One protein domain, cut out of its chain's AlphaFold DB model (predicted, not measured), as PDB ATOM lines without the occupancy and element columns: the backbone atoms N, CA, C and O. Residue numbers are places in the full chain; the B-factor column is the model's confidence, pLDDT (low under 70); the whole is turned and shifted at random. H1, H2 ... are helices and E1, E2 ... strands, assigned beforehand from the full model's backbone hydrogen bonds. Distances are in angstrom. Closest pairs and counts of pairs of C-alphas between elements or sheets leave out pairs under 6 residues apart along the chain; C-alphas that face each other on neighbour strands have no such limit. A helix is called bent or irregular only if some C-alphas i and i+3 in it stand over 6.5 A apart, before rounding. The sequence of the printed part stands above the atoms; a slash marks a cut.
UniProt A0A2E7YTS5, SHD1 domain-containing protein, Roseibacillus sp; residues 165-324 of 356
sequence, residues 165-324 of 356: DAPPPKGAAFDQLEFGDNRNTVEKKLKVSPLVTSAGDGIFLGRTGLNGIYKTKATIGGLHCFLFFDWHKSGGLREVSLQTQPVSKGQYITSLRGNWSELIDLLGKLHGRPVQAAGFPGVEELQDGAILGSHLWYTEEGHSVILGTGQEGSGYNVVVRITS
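This is residues 165 to 324 of the 356 residues of the protein "SHD1 domain-containing protein" of Roseibacillus sp (UniProt A0A2E7YTS5). One strongly twisted sheet of five strands has a long helix, H3, packed along one of its faces, over E8 and E7. Beside the edge strand E4 lies a small ribbon of two strands, E2 and E3, with H1 next to it; E1 lies over E5 and E8, and the tiny H2 lies farthest out. The printed part has 160 residues, with elements in the order E1 H1 E2 H2 E3 E4 E5 H3 E6 E7 E8: three named helices and eight named strands, a mixed class. The large sheet has the order E4, E5, E8, E7, E6, all antiparallel. The whole is compact and rounded, with a radius of gyration of the C-alphas of 15.4 A and spans of 40 by 37 by 28 A.

E1 is residues 172 to 174, with C-alpha 172 at (49.005, -46.001, 1.001). H1 is residues 183 to 191, 12.3 A long. E2 is 196 to 198, H2 is 205 to 208 and E3 is 214 to 216. E4, 225 to 231, measures 19.5 A, and E5, 237 to 244, 20.8 A. H3, 249 to 271, measures 31.0 A; it has a kink of 41 degrees near residue 256 and is irregular, C-alphas 250 and 253 being 7.6 A apart. E6, 290 to 298, E7, 304 to 312, and E8, 315 to 323, measure 21.3 A, 22.4 A and 23.4 A; E8 ends with C-alpha 323 at (43.061, -49.658, -6.014).

E1 pairs with no named strand; its closest C-alpha to E8 is Ala 173, 6.3 A from that of Ile 322. H1 only grazes the large sheet, with residues 183 to 186. E2 and E3 are antiparallel, with N 197 and O 215 at 2.8 A. The closest C-alphas of E3 and E4, Lys 215 and Phe 226, are 4.1 A apart. E4 and E5 form a hairpin, with N 226 and O 243 at 2.7 A; between E5 and E8, N 242 and O 320 are at 2.8 A. H3 runs along the strands at 5 degrees to E8 on the local plane, at a height over the sheet of 8.2 A: two layers, a helix on one face of a sheet. Its closest C-alpha to E8 is Trp 260, 6.3 A from that of Val 318. E6, E7 and E8 form a meander, each strand the antiparallel neighbour of the one before, with N 292 and O 309 at 2.8 A and N 306 and O 321 at 2.8 A. Every O i to N i+4 pair is within hydrogen-bond range in H1, 15 of 19 are in H3, and H2 is too short for one.

The C-alphas of Asp 165 and Gly 250, the two farthest apart, are 45.7 A apart. The printed part has no cut. The link from H3 to E6, residues 272 to 289, is long. Residues 165 to 168 and 201 to 208 have a pLDDT under 70.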
ATOM      1  N   ASP A 165      32.291 -56.731   6.059       56.19
ATOM      2  CA  ASP A 165      32.957 -56.846   7.361       56.19
ATOM      3  C   ASP A 165      34.438 -57.250   7.273       56.19
ATOM      4  O   ASP A 165      35.100 -57.401   8.300       56.19
ATOM      5  N   ALA A 166      34.988 -57.435   6.065       59.97
ATOM      6  CA  ALA A 166      36.423 -57.661   5.921       59.97
ATOM      7  C   ALA A 166      37.180 -56.370   6.297       59.97
ATOM      8  O   ALA A 166      36.812 -55.293   5.814       59.97
ATOM      9  N   PRO A 167      38.223 -56.438   7.150       63.78
ATOM     10  CA  PRO A 167      39.010 -55.260   7.477       63.78
ATOM     11  C   PRO A 167      39.617 -54.689   6.190       63.78
ATOM     12  O   PRO A 167      40.123 -55.463   5.369       63.78
ATOM     13  N   PRO A 168      39.551 -53.360   5.986       67.19
ATOM     14  CA  PRO A 168      40.040 -52.757   4.761       67.19
ATOM     15  C   PRO A 168      41.528 -53.076   4.573       67.19
ATOM     16  O   PRO A 168      42.269 -53.154   5.563       67.19
ATOM     17  N   PRO A 169      41.977 -53.276   3.323       72.25
ATOM     18  CA  PRO A 169      43.387 -53.499   3.038       72.25
ATOM     19  C   PRO A 169      44.219 -52.365   3.638       72.25
ATOM     20  O   PRO A 169      43.824 -51.207   3.561       72.25
ATOM     21  N   LYS A 170      45.351 -52.691   4.264       79.31
ATOM     22  CA  LYS A 170      46.294 -51.679   4.757       79.31
ATOM     23  C   LYS A 170      47.198 -51.242   3.613       79.31
ATOM     24  O   LYS A 170      47.657 -52.114   2.885       79.31
ATOM     25  N   GLY A 171      47.514 -49.953   3.535       86.44
ATOM     26  CA  GLY A 171      48.515 -49.419   2.612       86.44
ATOM     27  C   GLY A 171      48.173 -48.018   2.116       86.44
ATOM     28  O   GLY A 171      47.036 -47.554   2.249       86.44
ATOM     29  N   ALA A 172      49.171 -47.340   1.550       91.19
ATOM     30  CA  ALA A 172      49.005 -46.001   1.001       91.19
ATOM     31  C   ALA A 172      48.119 -46.025  -0.258       91.19
ATOM     32  O   ALA A 172      48.321 -46.837  -1.161       91.19
ATOM     33  N   ALA A 173      47.157 -45.101  -0.330       93.19
ATOM     34  CA  ALA A 173      46.270 -44.929  -1.478       93.19
ATOM     35  C   ALA A 173      46.653 -43.701  -2.319       93.19
ATOM     36  O   ALA A 173      46.759 -43.795  -3.536       93.19
ATOM     37  N   PHE A 174      46.866 -42.539  -1.696       95.38
ATOM     38  CA  PHE A 174      47.298 -41.316  -2.382       95.38
ATOM     39  C   PHE A 174      47.770 -40.269  -1.371       95.38
ATOM     40  O   PHE A 174      47.023 -39.947  -0.453       95.38
ATOM     41  N   ASP A 175      48.947 -39.666  -1.571       93.31
ATOM     42  CA  ASP A 175      49.527 -38.699  -0.623       93.31
ATOM     43  C   ASP A 175      49.585 -39.283   0.805       93.31
ATOM     44  O   ASP A 175      50.327 -40.230   1.047       93.31
ATOM     45  N   GLN A 176      48.767 -38.765   1.726       94.44
ATOM     46  CA  GLN A 176      48.633 -39.251   3.104       94.44
ATOM     47  C   GLN A 176      47.406 -40.156   3.312       94.44
ATOM     48  O   GLN A 176      47.145 -40.605   4.431       94.44
ATOM     49  N   LEU A 177      46.597 -40.366   2.270       96.69
ATOM     50  CA  LEU A 177      45.428 -41.237   2.321       96.69
ATOM     51  C   LEU A 177      45.860 -42.694   2.378       96.69
ATOM     52  O   LEU A 177      46.746 -43.121   1.638       96.69
ATOM     53  N   GLU A 178      45.155 -43.458   3.196       95.56
ATOM     54  CA  GLU A 178      45.330 -44.897   3.328       95.56
ATOM     55  C   GLU A 178      44.031 -45.609   2.970       95.56
ATOM     56  O   GLU A 178      42.925 -45.105   3.207       95.56
ATOM     57  N   PHE A 179      44.155 -46.808   2.407       93.12
ATOM     58  CA  PHE A 179      43.003 -47.684   2.249       93.12
ATOM     59  C   PHE A 179      42.361 -47.950   3.620       93.12
ATOM     60  O   PHE A 179      43.034 -48.110   4.638       93.12
ATOM     61  N   GLY A 180      41.029 -47.929   3.657       91.56
ATOM     62  CA  GLY A 180      40.252 -48.025   4.891       91.56
ATOM     63  C   GLY A 180      39.951 -46.709   5.603       91.56
ATOM     64  O   GLY A 180      39.053 -46.705   6.447       91.56
ATOM     65  N   ASP A 181      40.594 -45.591   5.241       94.75
ATOM     66  CA  ASP A 181      40.217 -44.278   5.772       94.75
ATOM     67  C   ASP A 181      38.720 -44.022   5.538       94.75
ATOM     68  O   ASP A 181      38.209 -44.184   4.432       94.75
ATOM     69  N   ASN A 182      37.983 -43.600   6.566       94.00
ATOM     70  CA  ASN A 182      36.596 -43.177   6.372       94.00
ATOM     71  C   ASN A 182      36.530 -41.767   5.753       94.00
ATOM     72  O   ASN A 182      37.507 -41.017   5.759       94.00
ATOM     73  N   ARG A 183      35.348 -41.371   5.266       93.31
ATOM     74  CA  ARG A 183      35.124 -40.076   4.589       93.31
ATOM     75  C   ARG A 183      35.627 -38.863   5.374       93.31
ATOM     76  O   ARG A 183      36.266 -37.991   4.793       93.31
ATOM     77  N   ASN A 184      35.383 -38.824   6.684       93.12
ATOM     78  CA  ASN A 184      35.805 -37.706   7.531       93.12
ATOM     79  C   ASN A 184      37.331 -37.648   7.655       93.12
ATOM     80  O   ASN A 184      37.912 -36.563   7.649       93.12
ATOM     81  N   THR A 185      37.988 -38.805   7.770       96.19
ATOM     82  CA  THR A 185      39.452 -38.891   7.792       96.19
ATOM     83  C   THR A 185      40.047 -38.446   6.460       96.19
ATOM     84  O   THR A 185      40.952 -37.611   6.460       96.19
ATOM     85  N   VAL A 186      39.497 -38.921   5.336       96.19
ATOM     86  CA  VAL A 186      39.923 -38.502   3.992       96.19
ATOM     87  C   VAL A 186      39.801 -36.988   3.833       96.19
ATOM     88  O   VAL A 186      40.771 -36.335   3.464       96.19
ATOM     89  N   GLU A 187      38.655 -36.398   4.178       94.19
ATOM     90  CA  GLU A 187      38.462 -34.948   4.069       94.19
ATOM     91  C   GLU A 187      39.484 -34.161   4.905       94.19
ATOM     92  O   GLU A 187      40.067 -33.189   4.421       94.19
ATOM     93  N   LYS A 188      39.742 -34.586   6.148       95.00
ATOM     94  CA  LYS A 188      40.736 -33.943   7.022       95.00
ATOM     95  C   LYS A 188      42.142 -33.998   6.425       95.00
ATOM     96  O   LYS A 188      42.818 -32.973   6.406       95.00
ATOM     97  N   LYS A 189      42.558 -35.162   5.917       97.25
ATOM     98  CA  LYS A 189      43.870 -35.350   5.281       97.25
ATOM     99  C   LYS A 189      44.005 -34.496   4.012       97.25
ATOM    100  O   LYS A 189      45.009 -33.814   3.838       97.25
ATOM    101  N   LEU A 190      42.970 -34.440   3.169       95.38
ATOM    102  CA  LEU A 190      42.989 -33.634   1.941       95.38
ATOM    103  C   LEU A 190      43.052 -32.124   2.211       95.38
ATOM    104  O   LEU A 190      43.730 -31.411   1.473       95.38
ATOM    105  N   LYS A 191      42.407 -31.623   3.274       93.25
ATOM    106  CA  LYS A 191      42.452 -30.194   3.650       93.25
ATOM    107  C   LYS A 191      43.861 -29.688   3.956       93.25
ATOM    108  O   LYS A 191      44.155 -28.526   3.690       93.25
ATOM    109  N   VAL A 192      44.714 -30.542   4.518       95.44
ATOM    110  CA  VAL A 192      46.099 -30.195   4.875       95.44
ATOM    111  C   VAL A 192      47.120 -30.701   3.856       95.44
ATOM    112  O   VAL A 192      48.319 -30.489   4.031       95.44
ATOM    113  N   SER A 193      46.662 -31.345   2.779       96.31
ATOM    114  CA  SER A 193      47.542 -31.914   1.764       96.31
ATOM    115  C   SER A 193      48.375 -30.823   1.077       96.31
ATOM    116  O   SER A 193      47.849 -29.786   0.641       96.31
ATOM    117  N   PRO A 194      49.691 -31.041   0.903       96.25
ATOM    118  CA  PRO A 194      50.505 -30.163   0.080       96.25
ATOM    119  C   PRO A 194      50.216 -30.354  -1.416       96.25
ATOM    120  O   PRO A 194      50.495 -29.439  -2.187       96.25
ATOM    121  N   LEU A 195      49.632 -31.488  -1.825       96.38
ATOM    122  CA  LEU A 195      49.494 -31.887  -3.228       96.38
ATOM    123  C   LEU A 195      48.159 -31.490  -3.861       96.38
ATOM    124  O   LEU A 195      48.107 -31.306  -5.079       96.38
ATOM    125  N   VAL A 196      47.092 -31.334  -3.072       96.56
ATOM    126  CA  VAL A 196      45.745 -31.036  -3.590       96.56
ATOM    127  C   VAL A 196      45.098 -29.810  -2.956       96.56
ATOM    128  O   VAL A 196      45.451 -29.387  -1.860       96.56
ATOM    129  N   THR A 197      44.135 -29.226  -3.657       94.69
ATOM    130  CA  THR A 197      43.294 -28.123  -3.182       94.69
ATOM    131  C   THR A 197      41.833 -28.387  -3.527       94.69
ATOM    132  O   THR A 197      41.545 -29.088  -4.499       94.69
ATOM    133  N   SER A 198      40.907 -27.807  -2.762       91.00
ATOM    134  CA  SER A 198      39.490 -27.771  -3.142       91.00
ATOM    135  C   SER A 198      39.317 -26.942  -4.420       91.00
ATOM    136  O   SER A 198      39.935 -25.888  -4.571       91.00
ATOM    137  N   ALA A 199      38.492 -27.423  -5.347       78.12
ATOM    138  CA  ALA A 199      38.167 -26.787  -6.619       78.12
ATOM    139  C   ALA A 199      37.008 -25.776  -6.516       78.12
ATOM    140  O   ALA A 199      36.656 -25.171  -7.525       78.12
ATOM    141  N   GLY A 200      36.443 -25.566  -5.320       70.06
ATOM    142  CA  GLY A 200      35.413 -24.560  -5.050       70.06
ATOM    143  C   GLY A 200      35.281 -24.216  -3.563       70.06
ATOM    144  O   GLY A 200      35.953 -24.810  -2.712       70.06
ATOM    145  N   ASP A 201      34.395 -23.265  -3.261       58.69
ATOM    146  CA  ASP A 201      34.086 -22.846  -1.893       58.69
ATOM    147  C   ASP A 201      33.416 -24.006  -1.143       58.69
ATOM    148  O   ASP A 201      32.496 -24.643  -1.660       58.69
ATOM    149  N   GLY A 202      33.872 -24.309   0.076       59.31
ATOM    150  CA  GLY A 202      33.525 -25.529   0.831       59.31
ATOM    151  C   GLY A 202      32.031 -25.791   1.092       59.31
ATOM    152  O   GLY A 202      31.681 -26.834   1.636       59.31
ATOM    153  N   ILE A 203      31.147 -24.886   0.668       55.12
ATOM    154  CA  ILE A 203      29.684 -24.994   0.689       55.12
ATOM    155  C   ILE A 203      29.190 -26.196  -0.142       55.12
ATOM    156  O   ILE A 203      28.191 -26.822   0.214       55.12
ATOM    157  N   PHE A 204      29.894 -26.572  -1.218       57.88
ATOM    158  CA  PHE A 204      29.476 -27.686  -2.081       57.88
ATOM    159  C   PHE A 204      29.718 -29.072  -1.462       57.88
ATOM    160  O   PHE A 204      28.917 -29.977  -1.690       57.88
ATOM    161  N   LEU A 205      30.731 -29.233  -0.597       62.62
ATOM    162  CA  LEU A 205      31.087 -30.525   0.020       62.62
ATOM    163  C   LEU A 205      29.912 -31.192   0.743       62.62
ATOM    164  O   LEU A 205      29.698 -32.394   0.583       62.62
ATOM    165  N   GLY A 206      29.113 -30.414   1.481       60.31
ATOM    166  CA  GLY A 206      27.958 -30.930   2.220       60.31
ATOM    167  C   GLY A 206      26.814 -31.445   1.337       60.31
ATOM    168  O   GLY A 206      25.951 -32.160   1.834       60.31
ATOM    169  N   ARG A 207      26.790 -31.097   0.038       61.22
ATOM    170  CA  ARG A 207      25.705 -31.448  -0.899       61.22
ATOM    171  C   ARG A 207      26.138 -32.459  -1.958       61.22
ATOM    172  O   ARG A 207      25.359 -33.341  -2.296       61.22
ATOM    173  N   THR A 208      27.355 -32.333  -2.485       65.75
ATOM    174  CA  THR A 208      27.863 -33.167  -3.591       65.75
ATOM    175  C   THR A 208      28.777 -34.303  -3.129       65.75
ATOM    176  O   THR A 208      29.025 -35.233  -3.892       65.75
ATOM    177  N   GLY A 209      29.268 -34.263  -1.886       80.12
ATOM    178  CA  GLY A 209      30.280 -35.198  -1.398       80.12
ATOM    179  C   GLY A 209      31.686 -34.883  -1.923       80.12
ATOM    180  O   GLY A 209      31.924 -33.824  -2.497       80.12
ATOM    181  N   LEU A 210      32.637 -35.795  -1.690       88.25
ATOM    182  CA  LEU A 210      34.074 -35.580  -1.946       88.25
ATOM    183  C   LEU A 210      34.486 -35.690  -3.425       88.25
ATOM    184  O   LEU A 210      35.533 -35.166  -3.808       88.25
ATOM    185  N   ASN A 211      33.697 -36.385  -4.247       91.62
ATOM    186  CA  ASN A 211      34.076 -36.737  -5.615       91.62
ATOM    187  C   ASN A 211      34.085 -35.510  -6.530       91.62
ATOM    188  O   ASN A 211      33.094 -34.792  -6.626       91.62
ATOM    189  N   GLY A 212      35.214 -35.281  -7.202       90.12
ATOM    190  CA  GLY A 212      35.407 -34.147  -8.104       90.12
ATOM    191  C   GLY A 212      35.647 -32.808  -7.401       90.12
ATOM    192  O   GLY A 212      35.814 -31.798  -8.080       90.12
ATOM    193  N   ILE A 213      35.695 -32.770  -6.063       91.25
ATOM    194  CA  ILE A 213      35.925 -31.526  -5.316       91.25
ATOM    195  C   ILE A 213      37.408 -31.204  -5.193       91.25
ATOM    196  O   ILE A 213      37.793 -30.054  -5.356       91.25
ATOM    197  N   TYR A 214      38.256 -32.185  -4.896       94.31
ATOM    198  CA  TYR A 214      39.692 -31.940  -4.760       94.31
ATOM    199  C   TYR A 214      40.396 -32.117  -6.099       94.31
ATOM    200  O   TYR A 214      40.088 -33.043  -6.844       94.31
ATOM    201  N   LYS A 215      41.370 -31.254  -6.389       95.88
ATOM    202  CA  LYS A 215      42.242 -31.352  -7.566       95.88
ATOM    203  C   LYS A 215      43.703 -31.131  -7.204       95.88
ATOM    204  O   LYS A 215      43.998 -30.497  -6.192       95.88
ATOM    205  N   THR A 216      44.623 -31.608  -8.036       97.31
ATOM    206  CA  THR A 216      46.061 -31.350  -7.875       97.31
ATOM    207  C   THR A 216      46.347 -29.844  -7.848       97.31
ATOM    208  O   THR A 216      45.791 -29.092  -8.649       97.31
ATOM    209  N   LYS A 217      47.212 -29.378  -6.936       96.25
ATOM    210  CA  LYS A 217      47.634 -27.964  -6.888       96.25
ATOM    211  C   LYS A 217      48.468 -27.598  -8.107       96.25
ATOM    212  O   LYS A 217      48.220 -26.576  -8.736       96.25
ATOM    213  N   ALA A 218      49.436 -28.447  -8.440       96.06
ATOM    214  CA  ALA A 218      50.204 -28.335  -9.670       96.06
ATOM    215  C   ALA A 218      49.461 -29.013 -10.827       96.06
ATOM    216  O   ALA A 218      48.753 -30.008 -10.640       96.06
ATOM    217  N   THR A 219      49.643 -28.481 -12.030       97.38
ATOM    218  CA  THR A 219      49.270 -29.183 -13.257       97.38
ATOM    219  C   THR A 219      50.278 -30.285 -13.556       97.38
ATOM    220  O   THR A 219      51.473 -30.102 -13.337       97.38
ATOM    221  N   ILE A 220      49.800 -31.391 -14.115       97.25
ATOM    222  CA  ILE A 220      50.604 -32.486 -14.655       97.25
ATOM    223  C   ILE A 220      50.323 -32.503 -16.157       97.25
ATOM    224  O   ILE A 220      49.167 -32.590 -16.566       97.25
ATOM    225  N   GLY A 221      51.337 -32.303 -16.990       95.69
ATOM    226  CA  GLY A 221      51.205 -32.134 -18.441       95.69
ATOM    227  C   GLY A 221      50.193 -31.063 -18.830       95.69
ATOM    228  O   GLY A 221      49.368 -31.281 -19.713       95.69
ATOM    229  N   GLY A 222      50.213 -29.937 -18.110       96.62
ATOM    230  CA  GLY A 222      49.334 -28.788 -18.341       96.62
ATOM    231  C   GLY A 222      47.898 -28.931 -17.825       96.62
ATOM    232  O   GLY A 222      47.130 -27.980 -17.942       96.62
ATOM    233  N   LEU A 223      47.523 -30.065 -17.223       97.62
ATOM    234  CA  LEU A 223      46.165 -30.306 -16.725       97.62
ATOM    235  C   LEU A 223      46.139 -30.545 -15.215       97.62
ATOM    236  O   LEU A 223      47.040 -31.157 -14.645       97.62
ATOM    237  N   HIS A 224      45.070 -30.096 -14.561       97.50
ATOM    238  CA  HIS A 224      44.758 -30.543 -13.207       97.50
ATOM    239  C   HIS A 224      44.078 -31.912 -13.247       97.50
ATOM    240  O   HIS A 224      43.225 -32.161 -14.102       97.50
ATOM    241  N   CYS A 225      44.400 -32.760 -12.273       97.62
ATOM    242  CA  CYS A 225      43.677 -34.004 -12.046       97.62
ATOM    243  C   CYS A 225      42.784 -33.865 -10.811       97.62
ATOM    244  O   CYS A 225      43.241 -33.441  -9.752       97.62
ATOM    245  N   PHE A 226      41.517 -34.225 -10.955       96.81
ATOM    246  CA  PHE A 226      40.493 -34.218  -9.922       96.81
ATOM    247  C   PHE A 226      40.409 -35.589  -9.262       96.81
ATOM    248  O   PHE A 226      40.553 -36.611  -9.931       96.81
ATOM    249  N   LEU A 227      40.188 -35.604  -7.952       97.25
ATOM    250  CA  LEU A 227      40.133 -36.818  -7.154       97.25
ATOM    251  C   LEU A 227      38.696 -37.327  -7.046       97.25
ATOM    252  O   LEU A 227      37.757 -36.578  -6.765       97.25
ATOM    253  N   PHE A 228      38.554 -38.633  -7.217       95.06
ATOM    254  CA  PHE A 228      37.329 -39.394  -7.044       95.06
ATOM    255  C   PHE A 228      37.619 -40.577  -6.127       95.06
ATOM    256  O   PHE A 228      38.704 -41.154  -6.170       95.06
ATOM    257  N   PHE A 229      36.646 -40.924  -5.298       94.31
ATOM    258  CA  PHE A 229      36.785 -41.904  -4.236       94.31
ATOM    259  C   PHE A 229      35.673 -42.935  -4.343       94.31
ATOM    260  O   PHE A 229      34.489 -42.575  -4.392       94.31
ATOM    261  N   ASP A 230      36.063 -44.204  -4.285       90.31
ATOM    262  CA  ASP A 230      35.138 -45.303  -4.058       90.31
ATOM    263  C   ASP A 230      35.330 -45.885  -2.662       90.31
ATOM    264  O   ASP A 230      36.433 -45.943  -2.110       90.31
ATOM    265  N   TRP A 231      34.217 -46.323  -2.081       87.12
ATOM    266  CA  TRP A 231      34.128 -46.728  -0.683       87.12
ATOM    267  C   TRP A 231      33.640 -48.169  -0.589       87.12
ATOM    268  O   TRP A 231      32.761 -48.590  -1.347       87.12
ATOM    269  N   HIS A 232      34.162 -48.924   0.373       83.19
ATOM    270  CA  HIS A 232      33.530 -50.164   0.807       83.19
ATOM    271  C   HIS A 232      32.155 -49.880   1.423       83.19
ATOM    272  O   HIS A 232      31.873 -48.773   1.890       83.19
ATOM    273  N   LYS A 233      31.296 -50.905   1.474       79.75
ATOM    274  CA  LYS A 233      29.981 -50.808   2.131       79.75
ATOM    275  C   LYS A 233      30.095 -50.460   3.622       79.75
ATOM    276  O   LYS A 233      29.235 -49.750   4.127       79.75
ATOM    277  N   SER A 234      31.175 -50.880   4.286       81.12
ATOM    278  CA  SER A 234      31.522 -50.495   5.665       81.12
ATOM    279  C   SER A 234      31.982 -49.044   5.825       81.12
ATOM    280  O   SER A 234      32.124 -48.569   6.947       81.12
ATOM    281  N   GLY A 235      32.200 -48.313   4.727       85.75
ATOM    282  CA  GLY A 235      32.523 -46.885   4.739       85.75
ATOM    283  C   GLY A 235      34.012 -46.532   4.675       85.75
ATOM    284  O   GLY A 235      34.327 -45.342   4.658       85.75
ATOM    285  N   GLY A 236      34.909 -47.521   4.610       90.00
ATOM    286  CA  GLY A 236      36.346 -47.307   4.397       90.00
ATOM    287  C   GLY A 236      36.710 -47.075   2.926       90.00
ATOM    288  O   GLY A 236      36.050 -47.605   2.027       90.00
ATOM    289  N   LEU A 237      37.752 -46.283   2.679       92.38
ATOM    290  CA  LEU A 237      38.279 -45.976   1.349       92.38
ATOM    291  C   LEU A 237      38.763 -47.252   0.650       92.38
ATOM    292  O   LEU A 237      39.559 -48.001   1.214       92.38
ATOM    293  N   ARG A 238      38.291 -47.483  -0.576       89.00
ATOM    294  CA  ARG A 238      38.652 -48.643  -1.408       89.00
ATOM    295  C   ARG A 238      39.558 -48.265  -2.572       89.00
ATOM    296  O   ARG A 238      40.457 -49.016  -2.933       89.00
ATOM    297  N   GLU A 239      39.289 -47.122  -3.190       92.75
ATOM    298  CA  GLU A 239      39.978 -46.692  -4.401       92.75
ATOM    299  C   GLU A 239      40.052 -45.168  -4.450       92.75
ATOM    300  O   GLU A 239      39.099 -44.475  -4.083       92.75
ATOM    301  N   VAL A 240      41.182 -44.664  -4.944       96.62
ATOM    302  CA  VAL A 240      41.354 -43.262  -5.324       96.62
ATOM    303  C   VAL A 240      41.618 -43.210  -6.821       96.62
ATOM    304  O   VAL A 240      42.528 -43.861  -7.332       96.62
ATOM    305  N   SER A 241      40.832 -42.408  -7.527       97.00
ATOM    306  CA  SER A 241      41.023 -42.120  -8.942       97.00
ATOM    307  C   SER A 241      41.394 -40.657  -9.140       97.00
ATOM    308  O   SER A 241      40.707 -39.771  -8.639       97.00
ATOM    309  N   LEU A 242      42.444 -40.399  -9.911       98.06
ATOM    310  CA  LEU A 242      42.779 -39.078 -10.428       98.06
ATOM    311  C   LEU A 242      42.307 -39.002 -11.876       98.06
ATOM    312  O   LEU A 242      42.663 -39.865 -12.677       98.06
ATOM    313  N   GLN A 243      41.530 -37.979 -12.221       97.44
ATOM    314  CA  GLN A 243      40.967 -37.823 -13.563       97.44
ATOM    315  C   GLN A 243      41.132 -36.395 -14.070       97.44
ATOM    316  O   GLN A 243      40.892 -35.440 -13.334       97.44
ATOM    317  N   THR A 244      41.509 -36.216 -15.333       98.06
ATOM    318  CA  THR A 244      41.396 -34.892 -15.966       98.06
ATOM    319  C   THR A 244      39.926 -34.538 -16.190       98.06
ATOM    320  O   THR A 244      39.065 -35.420 -16.239       98.06
ATOM    321  N   GLN A 245      39.629 -33.251 -16.395       95.75
ATOM    322  CA  GLN A 245      38.334 -32.884 -16.972       95.75
ATOM    323  C   GLN A 245      38.172 -33.534 -18.358       95.75
ATOM    324  O   GLN A 245      39.166 -33.651 -19.087       95.75
ATOM    325  N   PRO A 246      36.951 -33.963 -18.727       96.25
ATOM    326  CA  PRO A 246      36.703 -34.519 -20.046       96.25
ATOM    327  C   PRO A 246      36.930 -33.481 -21.150       96.25
ATOM    328  O   PRO A 246      36.502 -32.333 -21.037       96.25
ATOM    329  N   VAL A 247      37.567 -33.900 -22.241       97.50
ATOM    330  CA  VAL A 247      37.732 -33.115 -23.471       97.50
ATOM    331  C   VAL A 247      36.935 -33.734 -24.613       97.50
ATOM    332  O   VAL A 247      36.551 -34.901 -24.562       97.50
ATOM    333  N   SER A 248      36.697 -32.960 -25.671       97.12
ATOM    334  CA  SER A 248      36.038 -33.465 -26.879       97.12
ATOM    335  C   SER A 248      36.930 -34.438 -27.664       97.12
ATOM    336  O   SER A 248      38.158 -34.412 -27.552       97.12
ATOM    337  N   LYS A 249      36.325 -35.248 -28.546       96.44
ATOM    338  CA  LYS A 249      37.054 -36.178 -29.430       96.44
ATOM    339  C   LYS A 249      38.177 -35.494 -30.224       96.44
ATOM    340  O   LYS A 249      39.269 -36.042 -30.331       96.44
ATOM    341  N   GLY A 250      37.928 -34.290 -30.751       96.62
ATOM    342  CA  GLY A 250      38.910 -33.526 -31.534       96.62
ATOM    343  C   GLY A 250      40.111 -33.031 -30.719       96.62
ATOM    344  O   GLY A 250      41.173 -32.783 -31.278       96.62
ATOM    345  N   GLN A 251      39.962 -32.933 -29.397       97.25
ATOM    346  CA  GLN A 251      41.006 -32.503 -28.463       97.25
ATOM    347  C   GLN A 251      41.711 -33.673 -27.770       97.25
ATOM    348  O   GLN A 251      42.659 -33.460 -27.021       97.25
ATOM    349  N   TYR A 252      41.265 -34.909 -28.002       97.88
ATOM    350  CA  TYR A 252      41.748 -36.086 -27.285       97.88
ATOM    351  C   TYR A 252      43.277 -36.204 -27.320       97.88
ATOM    352  O   TYR A 252      43.928 -36.262 -26.281       97.88
ATOM    353  N   ILE A 253      43.875 -36.172 -28.512       96.38
ATOM    354  CA  ILE A 253      45.329 -36.312 -28.653       96.38
ATOM    355  C   ILE A 253      46.059 -35.049 -28.189       96.38
ATOM    356  O   ILE A 253      47.044 -35.153 -27.460       96.38
ATOM    357  N   THR A 254      45.600 -33.877 -28.629       96.62
ATOM    358  CA  THR A 254      46.307 -32.605 -28.429       96.62
ATOM    359  C   THR A 254      46.287 -32.140 -26.976       96.62
ATOM    360  O   THR A 254      47.261 -31.537 -26.538       96.62
ATOM    361  N   SER A 255      45.236 -32.461 -26.218       96.94
ATOM    362  CA  SER A 255      45.112 -32.068 -24.811       96.94
ATOM    363  C   SER A 255      45.600 -33.137 -23.834       96.94
ATOM    364  O   SER A 255      46.206 -32.798 -22.822       96.94
ATOM    365  N   LEU A 256      45.345 -34.427 -24.089       98.56
ATOM    366  CA  LEU A 256      45.545 -35.461 -23.060       98.56
ATOM    367  C   LEU A 256      46.908 -36.155 -23.113       98.56
ATOM    368  O   LEU A 256      47.380 -36.642 -22.085       98.56
ATOM    369  N   ARG A 257      47.565 -36.212 -24.280       98.19
ATOM    370  CA  ARG A 257      48.816 -36.978 -24.438       98.19
ATOM    371  C   ARG A 257      49.942 -36.458 -23.542       98.19
ATOM    372  O   ARG A 257      50.685 -37.263 -22.989       98.19
ATOM    373  N   GLY A 258      50.050 -35.135 -23.389       98.06
ATOM    374  CA  GLY A 258      51.043 -34.511 -22.508       98.06
ATOM    375  C   GLY A 258      50.844 -34.913 -21.046       98.06
ATOM    376  O   GLY A 258      51.768 -35.419 -20.416       98.06
ATOM    377  N   ASN A 259      49.614 -34.784 -20.536       98.56
ATOM    378  CA  ASN A 259      49.247 -35.219 -19.185       98.56
ATOM    379  C   ASN A 259      49.513 -36.713 -18.959       98.56
ATOM    380  O   ASN A 259      50.141 -37.075 -17.968       98.56
ATOM    381  N   TRP A 260      49.105 -37.571 -19.896       98.69
ATOM    382  CA  TRP A 260      49.379 -39.005 -19.823       98.69
ATOM    383  C   TRP A 260      50.881 -39.310 -19.750       98.69
ATOM    384  O   TRP A 260      51.296 -40.105 -18.910       98.69
ATOM    385  N   SER A 261      51.700 -38.655 -20.579       98.50
ATOM    386  CA  SER A 261      53.151 -38.868 -20.594       98.50
ATOM    387  C   SER A 261      53.802 -38.448 -19.277       98.50
ATOM    388  O   SER A 261      54.592 -39.201 -18.716       98.50
ATOM    389  N   GLU A 262      53.449 -37.276 -18.745       98.56
ATOM    390  CA  GLU A 262      54.006 -36.816 -17.469       98.56
ATOM    391  C   GLU A 262      53.555 -37.680 -16.282       98.56
ATOM    392  O   GLU A 262      54.313 -37.869 -15.328       98.56
ATOM    393  N   LEU A 263      52.349 -38.255 -16.338       98.56
ATOM    394  CA  LEU A 263      51.891 -39.212 -15.333       98.56
ATOM    395  C   LEU A 263      52.702 -40.512 -15.361       98.56
ATOM    396  O   LEU A 263      52.967 -41.056 -14.292       98.56
ATOM    397  N   ILE A 264      53.148 -40.991 -16.529       98.56
ATOM    398  CA  ILE A 264      54.072 -42.137 -16.604       98.56
ATOM    399  C   ILE A 264      55.368 -41.816 -15.862       98.56
ATOM    400  O   ILE A 264      55.809 -42.616 -15.037       98.56
ATOM    401  N   ASP A 265      55.957 -40.645 -16.109       98.06
ATOM    402  CA  ASP A 265      57.207 -40.240 -15.461       98.06
ATOM    403  C   ASP A 265      57.042 -40.089 -13.945       98.06
ATOM    404  O   ASP A 265      57.918 -40.488 -13.172       98.06
ATOM    405  N   LEU A 266      55.921 -39.513 -13.502       97.62
ATOM    406  CA  LEU A 266      55.625 -39.337 -12.084       97.62
ATOM    407  C   LEU A 266      55.420 -40.686 -11.386       97.62
ATOM    408  O   LEU A 266      56.075 -40.957 -10.383       97.62
ATOM    409  N   LEU A 267      54.559 -41.547 -11.930       97.88
ATOM    410  CA  LEU A 267      54.310 -42.882 -11.383       97.88
ATOM    411  C   LEU A 267      55.570 -43.751 -11.443       97.88
ATOM    412  O   LEU A 267      55.836 -44.508 -10.515       97.88
ATOM    413  N   GLY A 268      56.399 -43.571 -12.472       97.69
ATOM    414  CA  GLY A 268      57.704 -44.206 -12.596       97.69
ATOM    415  C   GLY A 268      58.670 -43.838 -11.467       97.69
ATOM    416  O   GLY A 268      59.401 -44.692 -10.968       97.69
ATOM    417  N   LYS A 269      58.653 -42.577 -11.019       96.81
ATOM    418  CA  LYS A 269      59.443 -42.120  -9.863       96.81
ATOM    419  C   LYS A 269      58.905 -42.659  -8.537       96.81
ATOM    420  O   LYS A 269      59.699 -42.909  -7.640       96.81
ATOM    421  N   LEU A 270      57.585 -42.814  -8.416       94.44
ATOM    422  CA  LEU A 270      56.929 -43.252  -7.181       94.44
ATOM    423  C   LEU A 270      56.956 -44.773  -6.989       94.44
ATOM    424  O   LEU A 270      57.088 -45.241  -5.865       94.44
ATOM    425  N   HIS A 271      56.829 -45.541  -8.070       95.50
ATOM    426  CA  HIS A 271      56.612 -46.993  -8.016       95.50
ATOM    427  C   HIS A 271      57.629 -47.796  -8.841       95.50
ATOM    428  O   HIS A 271      57.530 -49.017  -8.946       95.50
ATOM    429  N   GLY A 272      58.615 -47.134  -9.450       96.06
ATOM    430  CA  GLY A 272      59.591 -47.777 -10.321       96.06
ATOM    431  C   GLY A 272      59.028 -48.116 -11.703       96.06
ATOM    432  O   GLY A 272      58.129 -47.459 -12.229       96.06
ATOM    433  N   ARG A 273      59.593 -49.138 -12.354       95.50
ATOM    434  CA  ARG A 273      59.177 -49.506 -13.716       95.50
ATOM    435  C   ARG A 273      57.775 -50.133 -13.711       95.50
ATOM    436  O   ARG A 273      57.503 -50.965 -12.847       95.50
ATOM    437  N   PRO A 274      56.918 -49.796 -14.689       95.94
ATOM    438  CA  PRO A 274      55.627 -50.456 -14.835       95.94
ATOM    439  C   PRO A 274      55.811 -51.957 -15.079       95.94
ATOM    440  O   PRO A 274      56.686 -52.369 -15.842       95.94
ATOM    441  N   VAL A 275      54.950 -52.771 -14.468       94.19
ATOM    442  CA  VAL A 275      54.882 -54.221 -14.719       94.19
ATOM    443  C   VAL A 275      54.160 -54.549 -16.030       94.19
ATOM    444  O   VAL A 275      54.305 -55.647 -16.558       94.19
ATOM    445  N   GLN A 276      53.401 -53.591 -16.566       92.44
ATOM    446  CA  GLN A 276      52.811 -53.622 -17.902       92.44
ATOM    447  C   GLN A 276      52.798 -52.200 -18.464       92.44
ATOM    448  O   GLN A 276      52.432 -51.272 -17.747       92.44
ATOM    449  N   ALA A 277      53.169 -52.030 -19.734       93.19
ATOM    450  CA  ALA A 277      53.249 -50.731 -20.397       93.19
ATOM    451  C   ALA A 277      52.827 -50.829 -21.863       93.19
ATOM    452  O   ALA A 277      53.239 -51.751 -22.558       93.19
ATOM    453  N   ALA A 278      52.051 -49.864 -22.341       91.62
ATOM    454  CA  ALA A 278      51.582 -49.762 -23.717       91.62
ATOM    455  C   ALA A 278      51.571 -48.294 -24.168       91.62
ATOM    456  O   ALA A 278      51.693 -47.376 -23.358       91.62
ATOM    457  N   GLY A 279      51.410 -48.064 -25.473       93.31
ATOM    458  CA  GLY A 279      51.286 -46.711 -26.022       93.31
ATOM    459  C   GLY A 279      50.027 -45.973 -25.551       93.31
ATOM    460  O   GLY A 279      49.123 -46.556 -24.948       93.31
ATOM    461  N   PHE A 280      49.964 -44.676 -25.862       96.00
ATOM    462  CA  PHE A 280      48.780 -43.851 -25.618       96.00
ATOM    463  C   PHE A 280      47.565 -44.463 -26.342       96.00
ATOM    464  O   PHE A 280      47.656 -44.652 -27.559       96.00
ATOM    465  N   PRO A 281      46.457 -44.787 -25.646       94.69
ATOM    466  CA  PRO A 281      45.338 -45.482 -26.276       94.69
ATOM    467  C   PRO A 281      44.712 -44.673 -27.416       94.69
ATOM    468  O   PRO A 281      44.479 -43.471 -27.264       94.69
ATOM    469  N   GLY A 282      44.410 -45.326 -28.539       94.44
ATOM    470  CA  GLY A 282      43.659 -44.731 -29.642       94.44
ATOM    471  C   GLY A 282      42.227 -44.394 -29.228       94.44
ATOM    472  O   GLY A 282      41.628 -45.082 -28.400       94.44
ATOM    473  N   VAL A 283      41.663 -43.322 -29.788       93.81
ATOM    474  CA  VAL A 283      40.312 -42.856 -29.419       93.81
ATOM    475  C   VAL A 283      39.231 -43.845 -29.855       93.81
ATOM    476  O   VAL A 283      38.209 -44.001 -29.200       93.81
ATOM    477  N   GLU A 284      39.485 -44.546 -30.954       90.31
ATOM    478  CA  GLU A 284      38.678 -45.621 -31.521       90.31
ATOM    479  C   GLU A 284      38.679 -46.902 -30.678       90.31
ATOM    480  O   GLU A 284      37.814 -47.754 -30.859       90.31
ATOM    481  N   GLU A 285      39.631 -47.045 -29.752       89.69
ATOM    482  CA  GLU A 285      39.725 -48.212 -28.873       89.69
ATOM    483  C   GLU A 285      38.896 -48.059 -27.591       89.69
ATOM    484  O   GLU A 285      38.710 -49.041 -26.857       89.69
ATOM    485  N   LEU A 286      38.446 -46.833 -27.307       90.50
ATOM    486  CA  LEU A 286      37.676 -46.488 -26.122       90.50
ATOM    487  C   LEU A 286      36.204 -46.867 -26.279       90.50
ATOM    488  O   LEU A 286      35.638 -46.895 -27.371       90.50
ATOM    489  N   GLN A 287      35.600 -47.192 -25.143       86.38
ATOM    490  CA  GLN A 287      34.189 -47.531 -25.028       86.38
ATOM    491  C   GLN A 287      33.574 -46.655 -23.938       86.38
ATOM    492  O   GLN A 287      34.207 -46.425 -22.906       86.38
ATOM    493  N   ASP A 288      32.340 -46.197 -24.149       86.50
ATOM    494  CA  ASP A 288      31.622 -45.392 -23.160       86.50
ATOM    495  C   ASP A 288      31.532 -46.110 -21.801       86.50
ATOM    496  O   ASP A 288      31.152 -47.279 -21.709       86.50
ATOM    497  N   GLY A 289      31.887 -45.397 -20.732       85.31
ATOM    498  CA  GLY A 289      31.927 -45.914 -19.367       85.31
ATOM    499  C   GLY A 289      33.122 -46.826 -19.067       85.31
ATOM    500  O   GLY A 289      33.166 -47.434 -17.990       85.31
ATOM    501  N   ALA A 290      34.081 -46.938 -19.989       89.69
ATOM    502  CA  ALA A 290      35.284 -47.745 -19.841       89.69
ATOM    503  C   ALA A 290      36.519 -46.895 -19.556       89.69
ATOM    504  O   ALA A 290      36.665 -45.791 -20.070       89.69
ATOM    505  N   ILE A 291      37.449 -47.475 -18.799       94.44
ATOM    506  CA  ILE A 291      38.842 -47.030 -18.726       94.44
ATOM    507  C   ILE A 291      39.686 -48.084 -19.437       94.44
ATOM    508  O   ILE A 291      39.649 -49.255 -19.057       94.44
ATOM    509  N   LEU A 292      40.450 -47.677 -20.447       94.88
ATOM    510  CA  LEU A 292      41.412 -48.527 -21.136       94.88
ATOM    511  C   LEU A 292      42.809 -48.275 -20.564       94.88
ATOM    512  O   LEU A 292      43.437 -47.247 -20.817       94.88
ATOM    513  N   GLY A 293      43.278 -49.226 -19.760       95.12
ATOM    514  CA  GLY A 293      44.583 -49.215 -19.116       95.12
ATOM    515  C   GLY A 293      45.715 -49.371 -20.127       95.12
ATOM    516  O   GLY A 293      45.760 -50.328 -20.900       95.12
ATOM    517  N   SER A 294      46.647 -48.427 -20.079       95.31
ATOM    518  CA  SER A 294      47.905 -48.444 -20.829       95.31
ATOM    519  C   SER A 294      49.062 -48.975 -19.984       95.31
ATOM    520  O   SER A 294      49.917 -49.687 -20.496       95.31
ATOM    521  N   HIS A 295      49.077 -48.659 -18.687       96.19
ATOM    522  CA  HIS A 295      50.156 -49.034 -17.786       96.19
ATOM    523  C   HIS A 295      49.625 -49.558 -16.454       96.19
ATOM    524  O   HIS A 295      48.556 -49.140 -16.003       96.19
ATOM    525  N   LEU A 296      50.400 -50.442 -15.827       96.56
ATOM    526  CA  LEU A 296      50.153 -50.994 -14.498       96.56
ATOM    527  C   LEU A 296      51.448 -50.959 -13.677       96.56
ATOM    528  O   LEU A 296      52.492 -51.415 -14.145       96.56
ATOM    529  N   TRP A 297      51.348 -50.491 -12.437       97.19
ATOM    530  CA  TRP A 297      52.376 -50.590 -11.401       97.19
ATOM    531  C   TRP A 297      51.825 -51.296 -10.167       97.19
ATOM    532  O   TRP A 297      50.607 -51.429 -10.004       97.19
ATOM    533  N   TYR A 298      52.741 -51.684  -9.280       94.75
ATOM    534  CA  TYR A 298      52.412 -52.066  -7.915       94.75
ATOM    535  C   TYR A 298      53.009 -51.086  -6.912       94.75
ATOM    536  O   TYR A 298      54.126 -50.608  -7.110       94.75
ATOM    537  N   THR A 299      52.278 -50.813  -5.831       92.50
ATOM    538  CA  THR A 299      52.849 -50.182  -4.634       92.50
ATOM    539  C   THR A 299      53.733 -51.180  -3.879       92.50
ATOM    540  O   THR A 299      53.760 -52.371  -4.212       92.50
ATOM    541  N   GLU A 300      54.441 -50.721  -2.846       88.25
ATOM    542  CA  GLU A 300      55.273 -51.590  -1.999       88.25
ATOM    543  C   GLU A 300      54.447 -52.695  -1.314       88.25
ATOM    544  O   GLU A 300      54.886 -53.837  -1.205       88.25
ATOM    545  N   GLU A 301      53.205 -52.386  -0.946       88.69
ATOM    546  CA  GLU A 301      52.227 -53.305  -0.354       88.69
ATOM    547  C   GLU A 301      51.519 -54.188  -1.397       88.69
ATOM    548  O   GLU A 301      50.710 -55.054  -1.057       88.69
ATOM    549  N   GLY A 302      51.825 -54.001  -2.684       89.69
ATOM    550  CA  GLY A 302      51.257 -54.779  -3.777       89.69
ATOM    551  C   GLY A 302      49.882 -54.304  -4.252       89.69
ATOM    552  O   GLY A 302      49.204 -55.057  -4.947       89.69
ATOM    553  N   HIS A 303      49.451 -53.088  -3.923       92.25
ATOM    554  CA  HIS A 303      48.241 -52.500  -4.510       92.25
ATOM    555  C   HIS A 303      48.470 -52.119  -5.969       92.25
ATOM    556  O   HIS A 303      49.610 -51.909  -6.378       92.25
ATOM    557  N   SER A 304      47.409 -52.029  -6.771       94.81
ATOM    558  CA  SER A 304      47.543 -51.738  -8.203       94.81
ATOM    559  C   SER A 304      47.350 -50.263  -8.505       94.81
ATOM    560  O   SER A 304      46.383 -49.647  -8.059       94.81
ATOM    561  N   VAL A 305      48.225 -49.730  -9.355       97.50
ATOM    562  CA  VAL A 305      48.079 -48.398  -9.948       97.50
ATOM    563  C   VAL A 305      47.963 -48.546 -11.457       97.50
ATOM    564  O   VAL A 305      48.897 -49.015 -12.103       97.50
ATOM    565  N   ILE A 306      46.820 -48.166 -12.026       97.25
ATOM    566  CA  ILE A 306      46.550 -48.247 -13.466       97.25
ATOM    567  C   ILE A 306      46.484 -46.844 -14.050       97.25
ATOM    568  O   ILE A 306      45.672 -46.041 -13.610       97.25
ATOM    569  N   LEU A 307      47.268 -46.580 -15.094       98.38
ATOM    570  CA  LEU A 307      47.128 -45.380 -15.922       98.38
ATOM    571  C   LEU A 307      46.476 -45.748 -17.253       98.38
ATOM    572  O   LEU A 307      46.930 -46.659 -17.954       98.38
ATOM    573  N   GLY A 308      45.466 -44.993 -17.658       97.50
ATOM    574  CA  GLY A 308      44.784 -45.179 -18.930       97.50
ATOM    575  C   GLY A 308      44.030 -43.941 -19.377       97.50
ATOM    576  O   GLY A 308      44.151 -42.867 -18.786       97.50
ATOM    577  N   THR A 309      43.226 -44.110 -20.417       97.81
ATOM    578  CA  THR A 309      42.240 -43.112 -20.832       97.81
ATOM    579  C   THR A 309      40.836 -43.677 -20.711       97.81
ATOM    580  O   THR A 309      40.625 -44.887 -20.824       97.81
ATOM    581  N   GLY A 310      39.884 -42.806 -20.403       96.06
ATOM    582  CA  GLY A 310      38.479 -43.146 -20.261       96.06
ATOM    583  C   GLY A 310      37.609 -42.409 -21.266       96.06
ATOM    584  O   GLY A 310      38.011 -41.391 -21.837       96.06
ATOM    585  N   GLN A 311      36.408 -42.941 -21.463       94.19
ATOM    586  CA  GLN A 311      35.325 -42.255 -22.151       94.19
ATOM    587  C   GLN A 311      34.102 -42.202 -21.235       94.19
ATOM    588  O   GLN A 311      33.684 -43.219 -20.679       94.19
ATOM    589  N   GLU A 312      33.509 -41.018 -21.116       88.12
ATOM    590  CA  GLU A 312      32.242 -40.787 -20.430       88.12
ATOM    591  C   GLU A 312      31.333 -39.952 -21.337       88.12
ATOM    592  O   GLU A 312      31.574 -38.770 -21.594       88.12
ATOM    593  N   GLY A 313      30.309 -40.594 -21.895       88.88
ATOM    594  CA  GLY A 313      29.485 -40.021 -22.951       88.88
ATOM    595  C   GLY A 313      30.330 -39.631 -24.167       88.88
ATOM    596  O   GLY A 313      30.986 -40.464 -24.796       88.88
ATOM    597  N   SER A 314      30.306 -38.344 -24.515       92.06
ATOM    598  CA  SER A 314      31.104 -37.762 -25.604       92.06
ATOM    599  C   SER A 314      32.468 -37.219 -25.153       92.06
ATOM    600  O   SER A 314      33.243 -36.760 -25.999       92.06
ATOM    601  N   GLY A 315      32.748 -37.245 -23.847       96.56
ATOM    602  CA  GLY A 315      33.964 -36.722 -23.243       96.56
ATOM    603  C   GLY A 315      35.030 -37.795 -23.027       96.56
ATOM    604  O   GLY A 315      34.722 -38.959 -22.780       96.56
ATOM    605  N   TYR A 316      36.293 -37.378 -23.088       97.94
ATOM    606  CA  TYR A 316      37.458 -38.245 -22.919       97.94
ATOM    607  C   TYR A 316      38.415 -37.674 -21.882       97.94
ATOM    608  O   TYR A 316      38.644 -36.467 -21.851       97.94
ATOM    609  N   ASN A 317      39.019 -38.525 -21.064       98.25
ATOM    610  CA  ASN A 317      39.914 -38.098 -19.991       98.25
ATOM    611  C   ASN A 317      41.100 -39.051 -19.807       98.25
ATOM    612  O   ASN A 317      41.077 -40.198 -20.254       98.25
ATOM    613  N   VAL A 318      42.149 -38.569 -19.139       98.50
ATOM    614  CA  VAL A 318      43.197 -39.432 -18.573       98.50
ATOM    615  C   VAL A 318      42.774 -39.822 -17.168       98.50
ATOM    616  O   VAL A 318      42.279 -38.978 -16.417       98.50
ATOM    617  N   VAL A 319      42.979 -41.089 -16.816       98.25
ATOM    618  CA  VAL A 319      42.632 -41.640 -15.506       98.25
ATOM    619  C   VAL A 319      43.822 -42.393 -14.924       98.25
ATOM    620  O   VAL A 319      44.366 -43.292 -15.567       98.25
ATOM    621  N   VAL A 320      44.185 -42.062 -13.686       98.44
ATOM    622  CA  VAL A 320      45.004 -42.917 -12.819       98.44
ATOM    623  C   VAL A 320      44.095 -43.513 -11.765       98.44
ATOM    624  O   VAL A 320      43.435 -42.779 -11.037       98.44
ATOM    625  N   ARG A 321      44.074 -44.837 -11.672       97.00
ATOM    626  CA  ARG A 321      43.251 -45.584 -10.730       97.00
ATOM    627  C   ARG A 321      44.142 -46.325  -9.746       97.00
ATOM    628  O   ARG A 321      44.914 -47.185 -10.165       97.00
ATOM    629  N   ILE A 322      44.044 -45.982  -8.465       96.62
ATOM    630  CA  ILE A 322      44.831 -46.568  -7.376       96.62
ATOM    631  C   ILE A 322      43.888 -47.388  -6.506       96.62
ATOM    632  O   ILE A 322      43.064 -46.838  -5.775       96.62
ATOM    633  N   THR A 323      43.992 -48.707  -6.622       92.31
ATOM    634  CA  THR A 323      43.061 -49.658  -6.014       92.31
ATOM    635  C   THR A 323      43.794 -50.632  -5.116       92.31
ATOM    636  O   THR A 323      44.895 -51.085  -5.437       92.31
ATOM    637  N   SER A 324      43.164 -50.997  -4.002       87.75
ATOM    638  CA  SER A 324      43.729 -51.970  -3.077       87.75
ATOM    639  C   SER A 324      43.848 -53.378  -3.678       87.75
ATOM    640  O   SER A 324      44.568 -54.218  -3.139       87.75
TER     641      SER A 324